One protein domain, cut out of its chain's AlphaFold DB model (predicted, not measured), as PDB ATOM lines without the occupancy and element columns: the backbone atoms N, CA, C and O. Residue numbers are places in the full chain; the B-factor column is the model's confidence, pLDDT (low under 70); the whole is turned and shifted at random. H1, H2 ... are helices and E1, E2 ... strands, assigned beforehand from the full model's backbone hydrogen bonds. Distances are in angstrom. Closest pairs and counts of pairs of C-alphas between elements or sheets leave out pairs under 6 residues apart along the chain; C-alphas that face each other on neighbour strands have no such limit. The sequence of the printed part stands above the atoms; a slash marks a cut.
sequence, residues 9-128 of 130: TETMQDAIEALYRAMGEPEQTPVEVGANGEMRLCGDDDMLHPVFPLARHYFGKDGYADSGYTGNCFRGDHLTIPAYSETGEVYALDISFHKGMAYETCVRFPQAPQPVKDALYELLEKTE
ATOM      1  N   THR A   9     575.451 293.636 471.829       78.00
ATOM      2  CA  THR A   9     575.820 292.280 471.406       78.00
ATOM      3  C   THR A   9     576.354 292.243 469.981       78.00
ATOM      4  O   THR A   9     577.427 291.688 469.777       78.00
ATOM      5  N   GLU A  10     575.680 292.881 469.021       79.38
ATOM      6  CA  GLU A  10     576.172 292.972 467.636       79.38
ATOM      7  C   GLU A  10     577.531 293.680 467.575       79.38
ATOM      8  O   GLU A  10     578.453 293.210 466.915       79.38
ATOM      9  N   THR A  11     577.700 294.752 468.352       85.44
ATOM     10  CA  THR A  11     578.976 295.481 468.425       85.44
ATOM     11  C   THR A  11     580.105 294.607 468.994       85.44
ATOM     12  O   THR A  11     581.238 294.668 468.519       85.44
ATOM     13  N   MET A  12     579.815 293.771 469.998       86.44
ATOM     14  CA  MET A  12     580.788 292.816 470.544       86.44
ATOM     15  C   MET A  12     581.107 291.698 469.549       86.44
ATOM     16  O   MET A  12     582.277 291.371 469.373       86.44
ATOM     17  N   GLN A  13     580.096 291.143 468.876       89.56
ATOM     18  CA  GLN A  13     580.274 290.115 467.846       89.56
ATOM     19  C   GLN A  13     581.162 290.618 466.701       89.56
ATOM     20  O   GLN A  13     582.082 289.911 466.297       89.56
ATOM     21  N   ASP A  14     580.957 291.854 466.239       90.50
ATOM     22  CA  ASP A  14     581.803 292.478 465.216       90.50
ATOM     23  C   ASP A  14     583.251 292.675 465.694       90.50
ATOM     24  O   ASP A  14     584.195 292.409 464.947       90.50
ATOM     25  N   ALA A  15     583.452 293.098 466.947       90.56
ATOM     26  CA  ALA A  15     584.790 293.254 467.522       90.56
ATOM     27  C   ALA A  15     585.531 291.912 467.646       90.56
ATOM     28  O   ALA A  15     586.719 291.821 467.337       90.56
ATOM     29  N   ILE A  16     584.826 290.862 468.064       92.38
ATOM     30  CA  ILE A  16     585.373 289.508 468.191       92.38
ATOM     31  C   ILE A  16     585.720 288.938 466.825       92.38
ATOM     32  O   ILE A  16     586.814 288.415 466.638       92.38
ATOM     33  N   GLU A  17     584.829 289.086 465.849       93.75
ATOM     34  CA  GLU A  17     585.106 288.679 464.476       93.75
ATOM     35  C   GLU A  17     586.345 289.393 463.921       93.75
ATOM     36  O   GLU A  17     587.184 288.756 463.284       93.75
ATOM     37  N   ALA A  18     586.516 290.687 464.199       93.94
ATOM     38  CA  ALA A  18     587.717 291.413 463.799       93.94
ATOM     39  C   ALA A  18     588.991 290.832 464.440       93.94
ATOM     40  O   ALA A  18     590.009 290.705 463.755       93.94
ATOM     41  N   LEU A  19     588.936 290.434 465.717       95.50
ATOM     42  CA  LEU A  19     590.047 289.756 466.393       95.50
ATOM     43  C   LEU A  19     590.335 288.387 465.769       95.50
ATOM     44  O   LEU A  19     591.491 288.108 465.461       95.50
ATOM     45  N   TYR A  20     589.310 287.577 465.496       95.94
ATOM     46  CA  TYR A  20     589.476 286.296 464.803       95.94
ATOM     47  C   TYR A  20     590.122 286.462 463.427       95.94
ATOM     48  O   TYR A  20     591.086 285.772 463.113       95.94
ATOM     49  N   ARG A  21     589.663 287.429 462.626       94.50
ATOM     50  CA  ARG A  21     590.268 287.733 461.320       94.50
ATOM     51  C   ARG A  21     591.724 288.192 461.445       94.50
ATOM     52  O   ARG A  21     592.532 287.905 460.568       94.50
ATOM     53  N   ALA A  22     592.075 288.882 462.531       95.25
ATOM     54  CA  ALA A  22     593.446 289.308 462.803       95.25
ATOM     55  C   ALA A  22     594.375 288.160 463.251       95.25
ATOM     56  O   ALA A  22     595.595 288.336 463.237       95.25
ATOM     57  N   MET A  23     593.836 286.990 463.611       93.94
ATOM     58  CA  MET A  23     594.633 285.803 463.944       93.94
ATOM     59  C   MET A  23     595.186 285.062 462.716       93.94
ATOM     60  O   MET A  23     596.023 284.174 462.867       93.94
ATOM     61  N   GLY A  24     594.778 285.442 461.504       92.12
ATOM     62  CA  GLY A  24     595.235 284.820 460.263       92.12
ATOM     63  C   GLY A  24     594.313 283.700 459.784       92.12
ATOM     64  O   GLY A  24     593.122 283.690 460.087       92.12
ATOM     65  N   GLU A  25     594.862 282.789 458.982       93.50
ATOM     66  CA  GLU A  25     594.070 281.756 458.306       93.50
ATOM     67  C   GLU A  25     593.549 280.692 459.291       93.50
ATOM     68  O   GLU A  25     594.343 280.143 460.068       93.50
ATOM     69  N   PRO A  26     592.242 280.372 459.250       94.50
ATOM     70  CA  PRO A  26     591.658 279.332 460.084       94.50
ATOM     71  C   PRO A  26     592.026 277.929 459.587       94.50
ATOM     72  O   PRO A  26     592.066 277.654 458.387       94.50
ATOM     73  N   GLU A  27     592.200 277.003 460.526       93.06
ATOM     74  CA  GLU A  27     592.297 275.566 460.274       93.06
ATOM     75  C   GLU A  27     591.060 274.863 460.842       93.06
ATOM     76  O   GLU A  27     590.752 275.005 462.024       93.06
ATOM     77  N   GLN A  28     590.345 274.117 459.998       90.94
ATOM     78  CA  GLN A  28     589.117 273.409 460.364       90.94
ATOM     79  C   GLN A  28     589.396 271.925 460.595       90.94
ATOM     80  O   GLN A  28     589.837 271.218 459.686       90.94
ATOM     81  N   THR A  29     589.031 271.437 461.775       88.56
ATOM     82  CA  THR A  29     589.096 270.021 462.138       88.56
ATOM     83  C   THR A  29     587.698 269.544 462.525       88.56
ATOM     84  O   THR A  29     587.048 270.202 463.339       88.56
ATOM     85  N   PRO A  30     587.195 268.421 461.982       87.12
ATOM     86  CA  PRO A  30     585.936 267.844 462.442       87.12
ATOM     87  C   PRO A  30     585.959 267.594 463.950       87.12
ATOM     88  O   PRO A  30     586.974 267.152 464.490       87.12
ATOM     89  N   VAL A  31     584.844 267.866 464.622       84.62
ATOM     90  CA  VAL A  31     584.692 267.491 466.028       84.62
ATOM     91  C   VAL A  31     584.539 265.977 466.128       84.62
ATOM     92  O   VAL A  31     583.766 265.369 465.385       84.62
ATOM     93  N   GLU A  32     585.262 265.360 467.059       80.31
ATOM     94  CA  GLU A  32     585.052 263.958 467.391       80.31
ATOM     95  C   GLU A  32     583.988 263.852 468.480       80.31
ATOM     96  O   GLU A  32     584.136 264.412 469.564       80.31
ATOM     97  N   VAL A  33     582.916 263.110 468.212       72.88
ATOM     98  CA  VAL A  33     581.878 262.840 469.213       72.88
ATOM     99  C   VAL A  33     582.154 261.479 469.846       72.88
ATOM    100  O   VAL A  33     582.081 260.440 469.185       72.88
ATOM    101  N   GLY A  34     582.501 261.486 471.130       70.88
ATOM    102  CA  GLY A  34     582.724 260.284 471.921       70.88
ATOM    103  C   GLY A  34     581.433 259.502 472.181       70.88
ATOM    104  O   GLY A  34     580.317 259.977 471.976       70.88
ATOM    105  N   ALA A  35     581.574 258.267 472.666       76.31
ATOM    106  CA  ALA A  35     580.456 257.329 472.824       76.31
ATOM    107  C   ALA A  35     579.368 257.782 473.825       76.31
ATOM    108  O   ALA A  35     578.243 257.288 473.782       76.31
ATOM    109  N   ASN A  36     579.697 258.702 474.730       78.81
ATOM    110  CA  ASN A  36     578.799 259.328 475.706       78.81
ATOM    111  C   ASN A  36     578.266 260.701 475.244       78.81
ATOM    112  O   ASN A  36     577.601 261.375 476.028       78.81
ATOM    113  N   GLY A  37     578.548 261.114 474.003       70.00
ATOM    114  CA  GLY A  37     578.171 262.424 473.468       70.00
ATOM    115  C   GLY A  37     579.140 263.558 473.815       70.00
ATOM    116  O   GLY A  37     578.817 264.712 473.552       70.00
ATOM    117  N   GLU A  38     580.306 263.265 474.400       73.38
ATOM    118  CA  GLU A  38     581.343 264.275 474.632       73.38
ATOM    119  C   GLU A  38     581.953 264.748 473.304       73.38
ATOM    120  O   GLU A  38     582.303 263.939 472.447       73.38
ATOM    121  N   MET A  39     582.086 266.061 473.129       71.19
ATOM    122  CA  MET A  39     582.755 266.648 471.970       71.19
ATOM    123  C   MET A  39     584.240 266.802 472.288       71.19
ATOM    124  O   MET A  39     584.611 267.596 473.150       71.19
ATOM    125  N   ARG A  40     585.088 266.038 471.602       70.94
ATOM    126  CA  ARG A  40     586.545 266.162 471.671       70.94
ATOM    127  C   ARG A  40     587.021 267.024 470.523       70.94
ATOM    128  O   ARG A  40     586.721 266.777 469.352       70.94
ATOM    129  N   LEU A  41     587.760 268.061 470.876       69.00
ATOM    130  CA  LEU A  41     588.159 269.105 469.953       69.00
ATOM    131  C   LEU A  41     589.657 268.992 469.733       69.00
ATOM    132  O   LEU A  41     590.441 268.984 470.674       69.00
ATOM    133  N   CYS A  42     590.048 268.874 468.465       64.75
ATOM    134  CA  CYS A  42     591.441 268.974 468.030       64.75
ATOM    135  C   CYS A  42     592.437 267.983 468.665       64.75
ATOM    136  O   CYS A  42     593.638 268.225 468.590       64.75
ATOM    137  N   GLY A  43     591.966 266.864 469.227       62.16
ATOM    138  CA  GLY A  43     592.821 265.822 469.806       62.16
ATOM    139  C   GLY A  43     593.545 266.221 471.098       62.16
ATOM    140  O   GLY A  43     594.405 265.466 471.545       62.16
ATOM    141  N   ASP A  44     593.204 267.373 471.680       59.91
ATOM    142  CA  ASP A  44     593.748 267.840 472.951       59.91
ATOM    143  C   ASP A  44     592.810 267.424 474.099       59.91
ATOM    144  O   ASP A  44     591.589 267.531 473.985       59.91
ATOM    145  N   ASP A  45     593.378 266.957 475.217       63.75
ATOM    146  CA  ASP A  45     592.637 266.602 476.446       63.75
ATOM    147  C   ASP A  45     592.100 267.843 477.201       63.75
ATOM    148  O   ASP A  45     591.612 267.733 478.326       63.75
ATOM    149  N   ASP A  46     592.233 269.037 476.618       69.00
ATOM    150  CA  ASP A  46     591.875 270.301 477.253       69.00
ATOM    151  C   ASP A  46     590.360 270.551 477.201       69.00
ATOM    152  O   ASP A  46     589.690 270.271 476.202       69.00
ATOM    153  N   MET A  47     589.807 271.091 478.290       76.62
ATOM    154  CA  MET A  47     588.379 271.378 478.375       76.62
ATOM    155  C   MET A  47     588.081 272.675 477.629       76.62
ATOM    156  O   MET A  47     588.673 273.721 477.889       76.62
ATOM    157  N   LEU A  48     587.149 272.605 476.685       82.69
ATOM    158  CA  LEU A  48     586.730 273.762 475.911       82.69
ATOM    159  C   LEU A  48     585.550 274.472 476.580       82.69
ATOM    160  O   LEU A  48     584.613 273.835 477.059       82.69
ATOM    161  N   HIS A  49     585.588 275.797 476.531       88.75
ATOM    162  CA  HIS A  49     584.632 276.728 477.107       88.75
ATOM    163  C   HIS A  49     583.926 277.517 475.992       88.75
ATOM    164  O   HIS A  49     584.453 278.533 475.528       88.75
ATOM    165  N   PRO A  50     582.755 277.061 475.501       90.50
ATOM    166  CA  PRO A  50     581.972 277.797 474.515       90.50
ATOM    167  C   PRO A  50     581.323 279.043 475.122       90.50
ATOM    168  O   PRO A  50     580.643 278.976 476.146       90.50
ATOM    169  N   VAL A  51     581.432 280.177 474.435       93.56
ATOM    170  CA  VAL A  51     580.883 281.463 474.878       93.56
ATOM    171  C   VAL A  51     579.610 281.792 474.094       93.56
ATOM    172  O   VAL A  51     579.591 282.616 473.179       93.56
ATOM    173  N   PHE A  52     578.509 281.133 474.468       92.31
ATOM    174  CA  PHE A  52     577.201 281.252 473.805       92.31
ATOM    175  C   PHE A  52     576.654 282.679 473.636       92.31
ATOM    176  O   PHE A  52     576.068 282.939 472.581       92.31
ATOM    177  N   PRO A  53     576.830 283.626 474.584       91.38
ATOM    178  CA  PRO A  53     576.368 285.005 474.393       91.38
ATOM    179  C   PRO A  53     576.969 285.704 473.166       91.38
ATOM    180  O   PRO A  53     576.422 286.700 472.698       91.38
ATOM    181  N   LEU A  54     578.091 285.189 472.656       92.50
ATOM    182  CA  LEU A  54     578.825 285.720 471.511       92.50
ATOM    183  C   LEU A  54     578.654 284.867 470.250       92.50
ATOM    184  O   LEU A  54     579.308 285.132 469.244       92.50
ATOM    185  N   ALA A  55     577.774 283.862 470.278       93.81
ATOM    186  CA  ALA A  55     577.479 283.055 469.105       93.81
ATOM    187  C   ALA A  55     576.928 283.930 467.972       93.81
ATOM    188  O   ALA A  55     576.055 284.771 468.199       93.81
ATOM    189  N   ARG A  56     577.423 283.726 466.751       93.31
ATOM    190  CA  ARG A  56     577.036 284.488 465.565       93.31
ATOM    191  C   ARG A  56     576.454 283.565 464.511       93.31
ATOM    192  O   ARG A  56     577.050 282.556 464.144       93.31
ATOM    193  N   HIS A  57     575.279 283.940 464.026       91.81
ATOM    194  CA  HIS A  57     574.660 283.304 462.878       91.81
ATOM    195  C   HIS A  57     575.103 284.008 461.597       91.81
ATOM    196  O   HIS A  57     574.975 285.231 461.486       91.81
ATOM    197  N   TYR A  58     575.578 283.235 460.632       90.19
ATOM    198  CA  TYR A  58     575.909 283.711 459.300       90.19
ATOM    199  C   TYR A  58     574.855 283.224 458.319       90.19
ATOM    200  O   TYR A  58     574.624 282.024 458.167       90.19
ATOM    201  N   PHE A  59     574.215 284.186 457.659       85.00
ATOM    202  CA  PHE A  59     573.131 283.935 456.720       85.00
ATOM    203  C   PHE A  59     573.708 283.616 455.338       85.00
ATOM    204  O   PHE A  59     573.926 284.512 454.513       85.00
ATOM    205  N   GLY A  60     573.972 282.338 455.083       74.50
ATOM    206  CA  GLY A  60     574.449 281.872 453.789       74.50
ATOM    207  C   GLY A  60     573.300 281.785 452.789       74.50
ATOM    208  O   GLY A  60     572.236 281.239 453.072       74.50
ATOM    209  N   LYS A  61     573.498 282.305 451.577       65.88
ATOM    210  CA  LYS A  61     572.488 282.234 450.509       65.88
ATOM    211  C   LYS A  61     572.819 281.113 449.534       65.88
ATOM    212  O   LYS A  61     573.981 280.759 449.336       65.88
ATOM    213  N   ASP A  62     571.801 280.600 448.847       60.34
ATOM    214  CA  ASP A  62     572.002 279.668 447.738       60.34
ATOM    215  C   ASP A  62     572.979 280.265 446.708       60.34
ATOM    216  O   ASP A  62     572.676 281.238 446.018       60.34
ATOM    217  N   GLY A  63     574.182 279.687 446.630       57.09
ATOM    218  CA  GLY A  63     575.241 280.098 445.704       57.09
ATOM    219  C   GLY A  63     576.390 280.914 446.307       57.09
ATOM    220  O   GLY A  63     577.416 281.022 445.643       57.09
ATOM    221  N   TYR A  64     576.274 281.409 447.545       59.94
ATOM    222  CA  TYR A  64     577.358 282.084 448.272       59.94
ATOM    223  C   TYR A  64     577.356 281.670 449.748       59.94
ATOM    224  O   TYR A  64     576.402 281.951 450.474       59.94
ATOM    225  N   ALA A  65     578.441 281.032 450.191       63.03
ATOM    226  CA  ALA A  65     578.728 280.916 451.613       63.03
ATOM    227  C   ALA A  65     579.242 282.280 452.088       63.03
ATOM    228  O   ALA A  65     580.249 282.772 451.574       63.03
ATOM    229  N   ASP A  66     578.533 282.913 453.021       81.69
ATOM    230  CA  ASP A  66     579.230 283.773 453.968       81.69
ATOM    231  C   ASP A  66     579.956 282.801 454.886       81.69
ATOM    232  O   ASP A  66     579.294 282.033 455.570       81.69
ATOM    233  N   SER A  67     581.281 282.734 454.784       83.69
ATOM    234  CA  SER A  67     582.124 281.815 455.559       83.69
ATOM    235  C   SER A  67     582.572 282.425 456.890       83.69
ATOM    236  O   SER A  67     583.410 281.835 457.575       83.69
ATOM    237  N   GLY A  68     582.101 283.637 457.213       87.31
ATOM    238  CA  GLY A  68     582.508 284.361 458.407       87.31
ATOM    239  C   GLY A  68     584.028 284.480 458.523       87.31
ATOM    240  O   GLY A  68     584.733 284.775 457.548       87.31
ATOM    241  N   TYR A  69     584.532 284.258 459.734       90.44
ATOM    242  CA  TYR A  69     585.964 284.159 460.036       90.44
ATOM    243  C   TYR A  69     586.457 282.707 460.159       90.44
ATOM    244  O   TYR A  69     587.634 282.485 460.429       90.44
ATOM    245  N   THR A  70     585.578 281.717 459.981       92.44
ATOM    246  CA  THR A  70     585.885 280.293 460.191       92.44
ATOM    247  C   THR A  70     586.357 279.588 458.926       92.44
ATOM    248  O   THR A  70     586.964 278.522 458.990       92.44
ATOM    249  N   GLY A  71     586.095 280.187 457.761       88.62
ATOM    250  CA  GLY A  71     586.399 279.573 456.473       88.62
ATOM    251  C   GLY A  71     585.448 278.425 456.121       88.62
ATOM    252  O   GLY A  71     585.798 277.607 455.268       88.62
ATOM    253  N   ASN A  72     584.272 278.345 456.763       88.44
ATOM    254  CA  ASN A  72     583.264 277.322 456.483       88.44
ATOM    255  C   ASN A  72     583.013 277.212 454.965       88.44
ATOM    256  O   ASN A  72     582.715 278.202 454.289       88.44
ATOM    257  N   CYS A  73     583.168 276.004 454.419       85.00
ATOM    258  CA  CYS A  73     583.053 275.740 452.982       85.00
ATOM    259  C   CYS A  73     581.679 275.191 452.561       85.00
ATOM    260  O   CYS A  73     581.435 274.939 451.373       85.00
ATOM    261  N   PHE A  74     580.778 274.986 453.519       84.62
ATOM    262  CA  PHE A  74     579.441 274.472 453.295       84.62
ATOM    263  C   PHE A  74     578.489 275.597 452.883       84.62
ATOM    264  O   PHE A  74     578.604 276.751 453.281       84.62
ATOM    265  N   ARG A  75     577.534 275.262 452.011       81.62
ATOM    266  CA  ARG A  75     576.509 276.217 451.573       81.62
ATOM    267  C   ARG A  75     575.366 276.259 452.571       81.62
ATOM    268  O   ARG A  75     574.919 275.193 452.993       81.62
ATOM    269  N   GLY A  76     574.817 277.455 452.746       83.00
ATOM    270  CA  GLY A  76     573.681 277.720 453.617       83.00
ATOM    271  C   GLY A  76     574.122 278.395 454.904       83.00
ATOM    272  O   GLY A  76     575.265 278.829 455.040       83.00
ATOM    273  N   ASP A  77     573.172 278.493 455.816       88.31
ATOM    274  CA  ASP A  77     573.357 279.093 457.124       88.31
ATOM    275  C   ASP A  77     574.320 278.275 457.991       88.31
ATOM    276  O   ASP A  77     574.326 277.036 457.960       88.31
ATOM    277  N   HIS A  78     575.114 278.978 458.792       92.00
ATOM    278  CA  HIS A  78     575.943 278.352 459.812       92.00
ATOM    279  C   HIS A  78     575.987 279.194 461.088       92.00
ATOM    280  O   HIS A  78     575.797 280.413 461.075       92.00
ATOM    281  N   LEU A  79     576.201 278.516 462.210       94.06
ATOM    282  CA  LEU A  79     576.321 279.109 463.532       94.06
ATOM    283  C   LEU A  79     577.751 278.921 464.016       94.06
ATOM    284  O   LEU A  79     578.210 277.790 464.164       94.06
ATOM    285  N   THR A  80     578.416 280.024 464.330       94.75
ATOM    286  CA  THR A  80     579.727 280.000 464.966       94.75
ATOM    287  C   THR A  80     579.599 280.381 466.435       94.75
ATOM    288  O   THR A  80     578.954 281.373 466.772       94.75
ATOM    289  N   ILE A  81     580.235 279.621 467.320       94.56
ATOM    290  CA  ILE A  81     580.298 279.865 468.758       94.56
ATOM    291  C   ILE A  81     581.777 280.041 469.128       94.56
ATOM    292  O   ILE A  81     582.543 279.077 469.042       94.56
ATOM    293  N   PRO A  82     582.209 281.252 469.519       94.88
ATOM    294  CA  PRO A  82     583.545 281.475 470.055       94.88
ATOM    295  C   PRO A  82     583.815 280.581 471.260       94.88
ATOM    296  O   PRO A  82     582.914 280.331 472.062       94.88
ATOM    297  N   ALA A  83     585.049 280.122 471.411       92.69
ATOM    298  CA  ALA A  83     585.434 279.303 472.544       92.69
ATOM    299  C   ALA A  83     586.904 279.496 472.912       92.69
ATOM    300  O   ALA A  83     587.702 279.993 472.117       92.69
ATOM    301  N   TYR A  84     587.263 279.072 474.113       92.12
ATOM    302  CA  TYR A  84     588.646 279.006 474.570       92.12
ATOM    303  C   TYR A  84     588.876 277.724 475.370       92.12
ATOM    304  O   TYR A  84     587.921 277.008 475.666       92.12
ATOM    305  N   SER A  85     590.122 277.418 475.705       88.00
ATOM    306  CA  SER A  85     590.459 276.301 476.589       88.00
ATOM    307  C   SER A  85     591.242 276.761 477.818       88.00
ATOM    308  O   SER A  85     591.773 277.874 477.831       88.00
ATOM    309  N   GLU A  86     591.323 275.930 478.860       82.75
ATOM    310  CA  GLU A  86     591.981 276.308 480.123       82.75
ATOM    311  C   GLU A  86     593.479 276.624 479.949       82.75
ATOM    312  O   GLU A  86     594.060 277.357 480.751       82.75
ATOM    313  N   THR A  87     594.112 276.116 478.887       83.94
ATOM    314  CA  THR A  87     595.521 276.402 478.559       83.94
ATOM    315  C   THR A  87     595.760 277.732 477.837       83.94
ATOM    316  O   THR A  87     596.914 278.069 477.561       83.94
ATOM    317  N   GLY A  88     594.717 278.524 477.566       85.38
ATOM    318  CA  GLY A  88     594.864 279.833 476.919       85.38
ATOM    319  C   GLY A  88     594.745 279.811 475.395       85.38
ATOM    320  O   GLY A  88     595.028 280.816 474.738       85.38
ATOM    321  N   GLU A  89     594.346 278.681 474.808       89.75
ATOM    322  CA  GLU A  89     594.060 278.605 473.378       89.75
ATOM    323  C   GLU A  89     592.646 279.106 473.069       89.75
ATOM    324  O   GLU A  89     591.729 279.006 473.883       89.75
ATOM    325  N   VAL A  90     592.475 279.657 471.867       93.12
ATOM    326  CA  VAL A  90     591.199 280.186 471.375       93.12
ATOM    327  C   VAL A  90     590.750 279.406 470.150       93.12
ATOM    328  O   VAL A  90     591.544 279.038 469.282       93.12
ATOM    329  N   TYR A  91     589.449 279.177 470.081       92.94
ATOM    330  CA  TYR A  91     588.809 278.317 469.102       92.94
ATOM    331  C   TYR A  91     587.523 278.960 468.608       92.94
ATOM    332  O   TYR A  91     587.000 279.898 469.214       92.94
ATOM    333  N   ALA A  92     586.968 278.422 467.534       93.75
ATOM    334  CA  ALA A  92     585.563 278.615 467.220       93.75
ATOM    335  C   ALA A  92     584.916 277.262 466.936       93.75
ATOM    336  O   ALA A  92     585.479 276.439 466.218       93.75
ATOM    337  N   LEU A  93     583.744 277.031 467.512       92.50
ATOM    338  CA  LEU A  93     582.888 275.915 467.148       92.50
ATOM    339  C   LEU A  93     581.984 276.372 466.021       92.50
ATOM    340  O   LEU A  93     581.232 277.326 466.184       92.50
ATOM    341  N   ASP A  94     582.053 275.692 464.893       93.25
ATOM    342  CA  ASP A  94     581.292 276.047 463.713       93.25
ATOM    343  C   ASP A  94     580.355 274.901 463.338       93.25
ATOM    344  O   ASP A  94     580.785 273.764 463.115       93.25
ATOM    345  N   ILE A  95     579.056 275.203 463.346       92.56
ATOM    346  CA  ILE A  95     577.967 274.254 463.139       92.56
ATOM    347  C   ILE A  95     577.233 274.655 461.867       92.56
ATOM    348  O   ILE A  95     576.660 275.742 461.780       92.56
ATOM    349  N   SER A  96     577.200 273.762 460.886       90.69
ATOM    350  CA  SER A  96     576.525 274.006 459.610       90.69
ATOM    351  C   SER A  96     575.706 272.807 459.159       90.69
ATOM    352  O   SER A  96     575.956 271.668 459.551       90.69
ATOM    353  N   PHE A  97     574.708 273.063 458.313       86.56
ATOM    354  CA  PHE A  97     573.871 272.020 457.731       86.56
ATOM    355  C   PHE A  97     574.011 272.022 456.217       86.56
ATOM    356  O   PHE A  97     573.711 273.009 455.549       86.56
ATOM    357  N   HIS A  98     574.402 270.885 455.650       82.25
ATOM    358  CA  HIS A  98     574.506 270.741 454.207       82.25
ATOM    359  C   HIS A  98     573.959 269.393 453.747       82.25
ATOM    360  O   HIS A  98     574.388 268.335 454.199       82.25
ATOM    361  N   LYS A  99     572.990 269.429 452.820       83.38
ATOM    362  CA  LYS A  99     572.361 268.235 452.216       83.38
ATOM    363  C   LYS A  99     571.817 267.226 453.244       83.38
ATOM    364  O   LYS A  99     571.924 266.020 453.047       83.38
ATOM    365  N   GLY A 100     571.220 267.723 454.328       81.88
ATOM    366  CA  GLY A 100     570.643 266.887 455.388       81.88
ATOM    367  C   GLY A 100     571.663 266.327 456.383       81.88
ATOM    368  O   GLY A 100     571.272 265.574 457.268       81.88
ATOM    369  N   MET A 101     572.937 266.705 456.260       85.44
ATOM    370  CA  MET A 101     573.994 266.370 457.211       85.44
ATOM    371  C   MET A 101     574.318 267.590 458.074       85.44
ATOM    372  O   MET A 101     574.386 268.706 457.555       85.44
ATOM    373  N   ALA A 102     574.524 267.363 459.371       87.50
ATOM    374  CA  ALA A 102     575.113 268.339 460.279       87.50
ATOM    375  C   ALA A 102     576.639 268.191 460.252       87.50
ATOM    376  O   ALA A 102     577.152 267.068 460.253       87.50
ATOM    377  N   TYR A 103     577.343 269.314 460.215       88.06
ATOM    378  CA  TYR A 103     578.793 269.386 460.300       88.06
ATOM    379  C   TYR A 103     579.155 270.228 461.509       88.06
ATOM    380  O   TYR A 103     578.778 271.395 461.587       88.06
ATOM    381  N   GLU A 104     579.893 269.618 462.425       89.31
ATOM    382  CA  GLU A 104     580.462 270.255 463.601       89.31
ATOM    383  C   GLU A 104     581.969 270.309 463.382       89.31
ATOM    384  O   GLU A 104     582.629 269.282 463.192       89.31
ATOM    385  N   THR A 105     582.517 271.516 463.362       90.69
ATOM    386  CA  THR A 105     583.942 271.736 463.127       90.69
ATOM    387  C   THR A 105     584.524 272.602 464.228       90.69
ATOM    388  O   THR A 105     583.932 273.594 464.645       90.69
ATOM    389  N   CYS A 106     585.689 272.200 464.720       91.12
ATOM    390  CA  CYS A 106     586.530 273.035 465.551       91.12
ATOM    391  C   CYS A 106     587.469 273.828 464.649       91.12
ATOM    392  O   CYS A 106     588.121 273.261 463.771       91.12
ATOM    393  N   VAL A 107     587.553 275.130 464.882       92.69
ATOM    394  CA  VAL A 107     588.379 276.050 464.111       92.69
ATOM    395  C   VAL A 107     589.517 276.550 464.989       92.69
ATOM    396  O   VAL A 107     589.267 277.137 466.045       92.69
ATOM    397  N   ARG A 108     590.759 276.334 464.547       92.44
ATOM    398  CA  ARG A 108     591.989 276.822 465.191       92.44
ATOM    399  C   ARG A 108     592.645 277.916 464.358       92.44
ATOM    400  O   ARG A 108     592.409 278.021 463.158       92.44
ATOM    401  N   PHE A 109     593.539 278.671 464.989       92.81
ATOM    402  CA  PHE A 109     594.324 279.728 464.347       92.81
ATOM    403  C   PHE A 109     595.816 279.524 464.657       92.81
ATOM    404  O   PHE A 109     596.380 280.219 465.502       92.81
ATOM    405  N   PRO A 110     596.483 278.548 464.012       90.19
ATOM    406  CA  PRO A 110     597.841 278.129 464.382       90.19
ATOM    407  C   PRO A 110     598.908 279.212 464.160       90.19
ATOM    408  O   PRO A 110     600.002 279.130 464.713       90.19
ATOM    409  N   GLN A 111     598.605 280.225 463.345       89.94
ATOM    410  CA  GLN A 111     599.503 281.342 463.033       89.94
ATOM    411  C   GLN A 111     599.148 282.623 463.809       89.94
ATOM    412  O   GLN A 111     599.666 283.693 463.485       89.94
ATOM    413  N   ALA A 112     598.280 282.526 464.823       91.56
ATOM    414  CA  ALA A 112     597.790 283.674 465.573       91.56
ATOM    415  C   ALA A 112     598.934 284.472 466.221       91.56
ATOM    416  O   ALA A 112     599.719 283.914 466.996       91.56
ATOM    417  N   PRO A 113     599.023 285.794 465.982       94.88
ATOM    418  CA  PRO A 113     599.909 286.646 466.757       94.88
ATOM    419  C   PRO A 113     599.508 286.601 468.235       94.88
ATOM    420  O   PRO A 113     598.362 286.905 468.572       94.88
ATOM    421  N   GLN A 114     600.456 286.278 469.120       94.00
ATOM    422  CA  GLN A 114     600.187 286.117 470.556       94.00
ATOM    423  C   GLN A 114     599.402 287.291 471.178       94.00
ATOM    424  O   GLN A 114     598.422 287.019 471.862       94.00
ATOM    425  N   PRO A 115     599.704 288.576 470.884       95.38
ATOM    426  CA  PRO A 115     598.939 289.685 471.460       95.38
ATOM    427  C   PRO A 115     597.456 289.703 471.059       95.38
ATOM    428  O   PRO A 115     596.618 290.167 471.826       95.38
ATOM    429  N   VAL A 116     597.124 289.222 469.855       95.31
ATOM    430  CA  VAL A 116     595.733 289.129 469.380       95.31
ATOM    431  C   VAL A 116     595.029 287.968 470.077       95.31
ATOM    432  O   VAL A 116     593.893 288.128 470.520       95.31
ATOM    433  N   LYS A 117     595.723 286.831 470.220       95.06
ATOM    434  CA  LYS A 117     595.215 285.659 470.941       95.06
ATOM    435  C   LYS A 117     594.914 285.987 472.404       95.06
ATOM    436  O   LYS A 117     593.810 285.709 472.854       95.06
ATOM    437  N   ASP A 118     595.843 286.642 473.101       94.94
ATOM    438  CA  ASP A 118     595.680 287.045 474.504       94.94
ATOM    439  C   ASP A 118     594.484 287.993 474.683       94.94
ATOM    440  O   ASP A 118     593.662 287.805 475.579       94.94
ATOM    441  N   ALA A 119     594.351 288.987 473.797       94.88
ATOM    442  CA  ALA A 119     593.244 289.939 473.837       94.88
ATOM    443  C   ALA A 119     591.884 289.266 473.593       94.88
ATOM    444  O   ALA A 119     590.898 289.600 474.252       94.88
ATOM    445  N   LEU A 120     591.823 288.320 472.650       95.62
ATOM    446  CA  LEU A 120     590.613 287.551 472.393       95.62
ATOM    447  C   LEU A 120     590.291 286.624 473.567       95.62
ATOM    448  O   LEU A 120     589.153 286.623 474.023       95.62
ATOM    449  N   TYR A 121     591.276 285.893 474.087       95.00
ATOM    450  CA  TYR A 121     591.109 285.027 475.252       95.00
ATOM    451  C   TYR A 121     590.522 285.801 476.440       95.00
ATOM    452  O   TYR A 121     589.488 285.411 476.973       95.00
ATOM    453  N   GLU A 122     591.116 286.945 476.799       93.75
ATOM    454  CA  GLU A 122     590.646 287.778 477.914       93.75
ATOM    455  C   GLU A 122     589.200 288.263 477.703       93.75
ATOM    456  O   GLU A 122     588.409 288.337 478.647       93.75
ATOM    457  N   LEU A 123     588.832 288.601 476.464       93.38
ATOM    458  CA  LEU A 123     587.472 289.014 476.121       93.38
ATOM    459  C   LEU A 123     586.470 287.857 476.239       93.38
ATOM    460  O   LEU A 123     585.373 288.051 476.770       93.38
ATOM    461  N   LEU A 124     586.839 286.673 475.749       94.19
ATOM    462  CA  LEU A 124     586.010 285.472 475.817       94.19
ATOM    463  C   LEU A 124     585.802 285.024 477.265       94.19
ATOM    464  O   LEU A 124     584.659 284.833 477.671       94.19
ATOM    465  N   GLU A 125     586.870 284.956 478.058       93.25
ATOM    466  CA  GLU A 125     586.822 284.581 479.475       93.25
ATOM    467  C   GLU A 125     585.904 285.515 480.279       93.25
ATOM    468  O   GLU A 125     585.064 285.061 481.052       93.25
ATOM    469  N   LYS A 126     585.987 286.835 480.058       91.31
ATOM    470  CA  LYS A 126     585.117 287.816 480.739       91.31
ATOM    471  C   LYS A 126     583.646 287.722 480.343       91.31
ATOM    472  O   LYS A 126     582.793 288.231 481.071       91.31
ATOM    473  N   THR A 127     583.364 287.153 479.175       90.19
ATOM    474  CA  THR A 127     582.013 287.074 478.613       90.19
ATOM    475  C   THR A 127     581.382 285.695 478.819       90.19
ATOM    476  O   THR A 127     580.174 285.545 478.633       90.19
ATOM    477  N   GLU A 128     582.166 284.691 479.225       85.38
ATOM    478  CA  GLU A 128     581.654 283.372 479.582       85.38
ATOM    479  C   GLU A 128     580.594 283.498 480.684       85.38
ATOM    480  O   GLU A 128     580.817 284.051 481.764       85.38
TER     481      GLU A 128
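What this domain is: This is residues 9 to 128 of the 130 residues of an uncharacterized protein of Bifidobacterium pseudolongum (UniProt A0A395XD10). A strongly twisted antiparallel sheet of six strands is covered by two helices, H1 and H2, which lie side by side, run opposite ways and cross over the strands. E4, E5 and E6 are the long strands of the sheet; the short strands E2 and E3 sit beside different parts of E4, and the short E1 lies along E6. The printed part has 120 residues with two named helices and six named strands, in the order H1, E1, E2, E3, E4, E5, E6, H2, and its class is mixed, helices and strands. The sheet is branched at E4, and two long stretches without a named element, residues 31 to 47 and 59 to 77, loop between its strands. The whole is compact, with a radius of gyration of the C-alphas of 13.8 A and a rounded outline of 38 by 37 by 26 A.

How they stand to each other: H1, residues 9 to 22, is on the sheet at a height over the sheet of 8.9 A, from a local plane fitted to 6 C-alphas, only just enough for a height. It lies over E4, residues 78 to 85, and only just over E5, residues 90 to 98, with 3 of its 14 C-alphas falling on E5. On the local plane its line stands at 70 degrees to that of E4, across the strands. E1, residues 27 to 30, is an edge strand, antiparallel to E6, residues 101 to 108; N 29 and O 106 are within hydrogen-bond range at 2.9 A. E2, residues 48 to 50, is another edge strand, antiparallel to E4, with N 49 and O 84 at 2.8 A. E3, residues 56 to 58, is an edge strand too and forms a hairpin with E4, with N 56 and O 80 at 2.8 A. E2 and E3 lie on one side of E4, beside residues 82 to 85 and 78 to 80, and E5 lies on the other side. E4, E5 and E6 continue as hairpins, with N 81 and O 93 at 2.7 A and N 94 and O 105 at 2.8 A. E3, E4, E5 and E6 form a meander, each strand the antiparallel neighbour of the one before. E1 and E3 are apart. H2, residues 114 to 127, is on the sheet at a height over the sheet of 8.7 A, only just over E2, E4 and E5, with 3 C-alphas falling on each. On the local plane it stands at 62 degrees to E2, only just across the strands. Its closest C-alphas to E5 are those of Tyr 121 and Val 90, 6.2 A apart. H1 and H2 touch through residues 16 to 22 and 116 to 120, at a shallow tilt of 23 degrees, opposite ways; their closest C-alphas, of Leu 19 and Leu 120, are 6.4 A apart. In H1 and H2 every O i to N i+4 pair is within hydrogen-bond range.

Where its parts are: H1 begins at C-alpha 9, (575.820, 292.280, 471.406), and is 19.8 A long. E1, E2 and E3 are short strands. E4 is 22.3 A long, and E5, the longest strand, begins at C-alpha 90, (591.199, 280.186, 471.375), and is 25.7 A long. E6 is 22.3 A long. H2, 19.9 A long, ends at C-alpha 127, (582.013, 287.074, 478.613).

The domain as a whole: The two C-alphas farthest apart are those of Gly 100 and Pro 115, at 39.7 A. The printed part has no cut. The links E1 to E2 and E3 to E4 are long, with 17 and 19 residues; the other five are tight. Residues 32 to 33 pair with residues 39 to 40, antiparallel, inside the first long link. The mean pLDDT of the printed part is 86.3, and residues 41 to 46 and 61 to 65 are under 70.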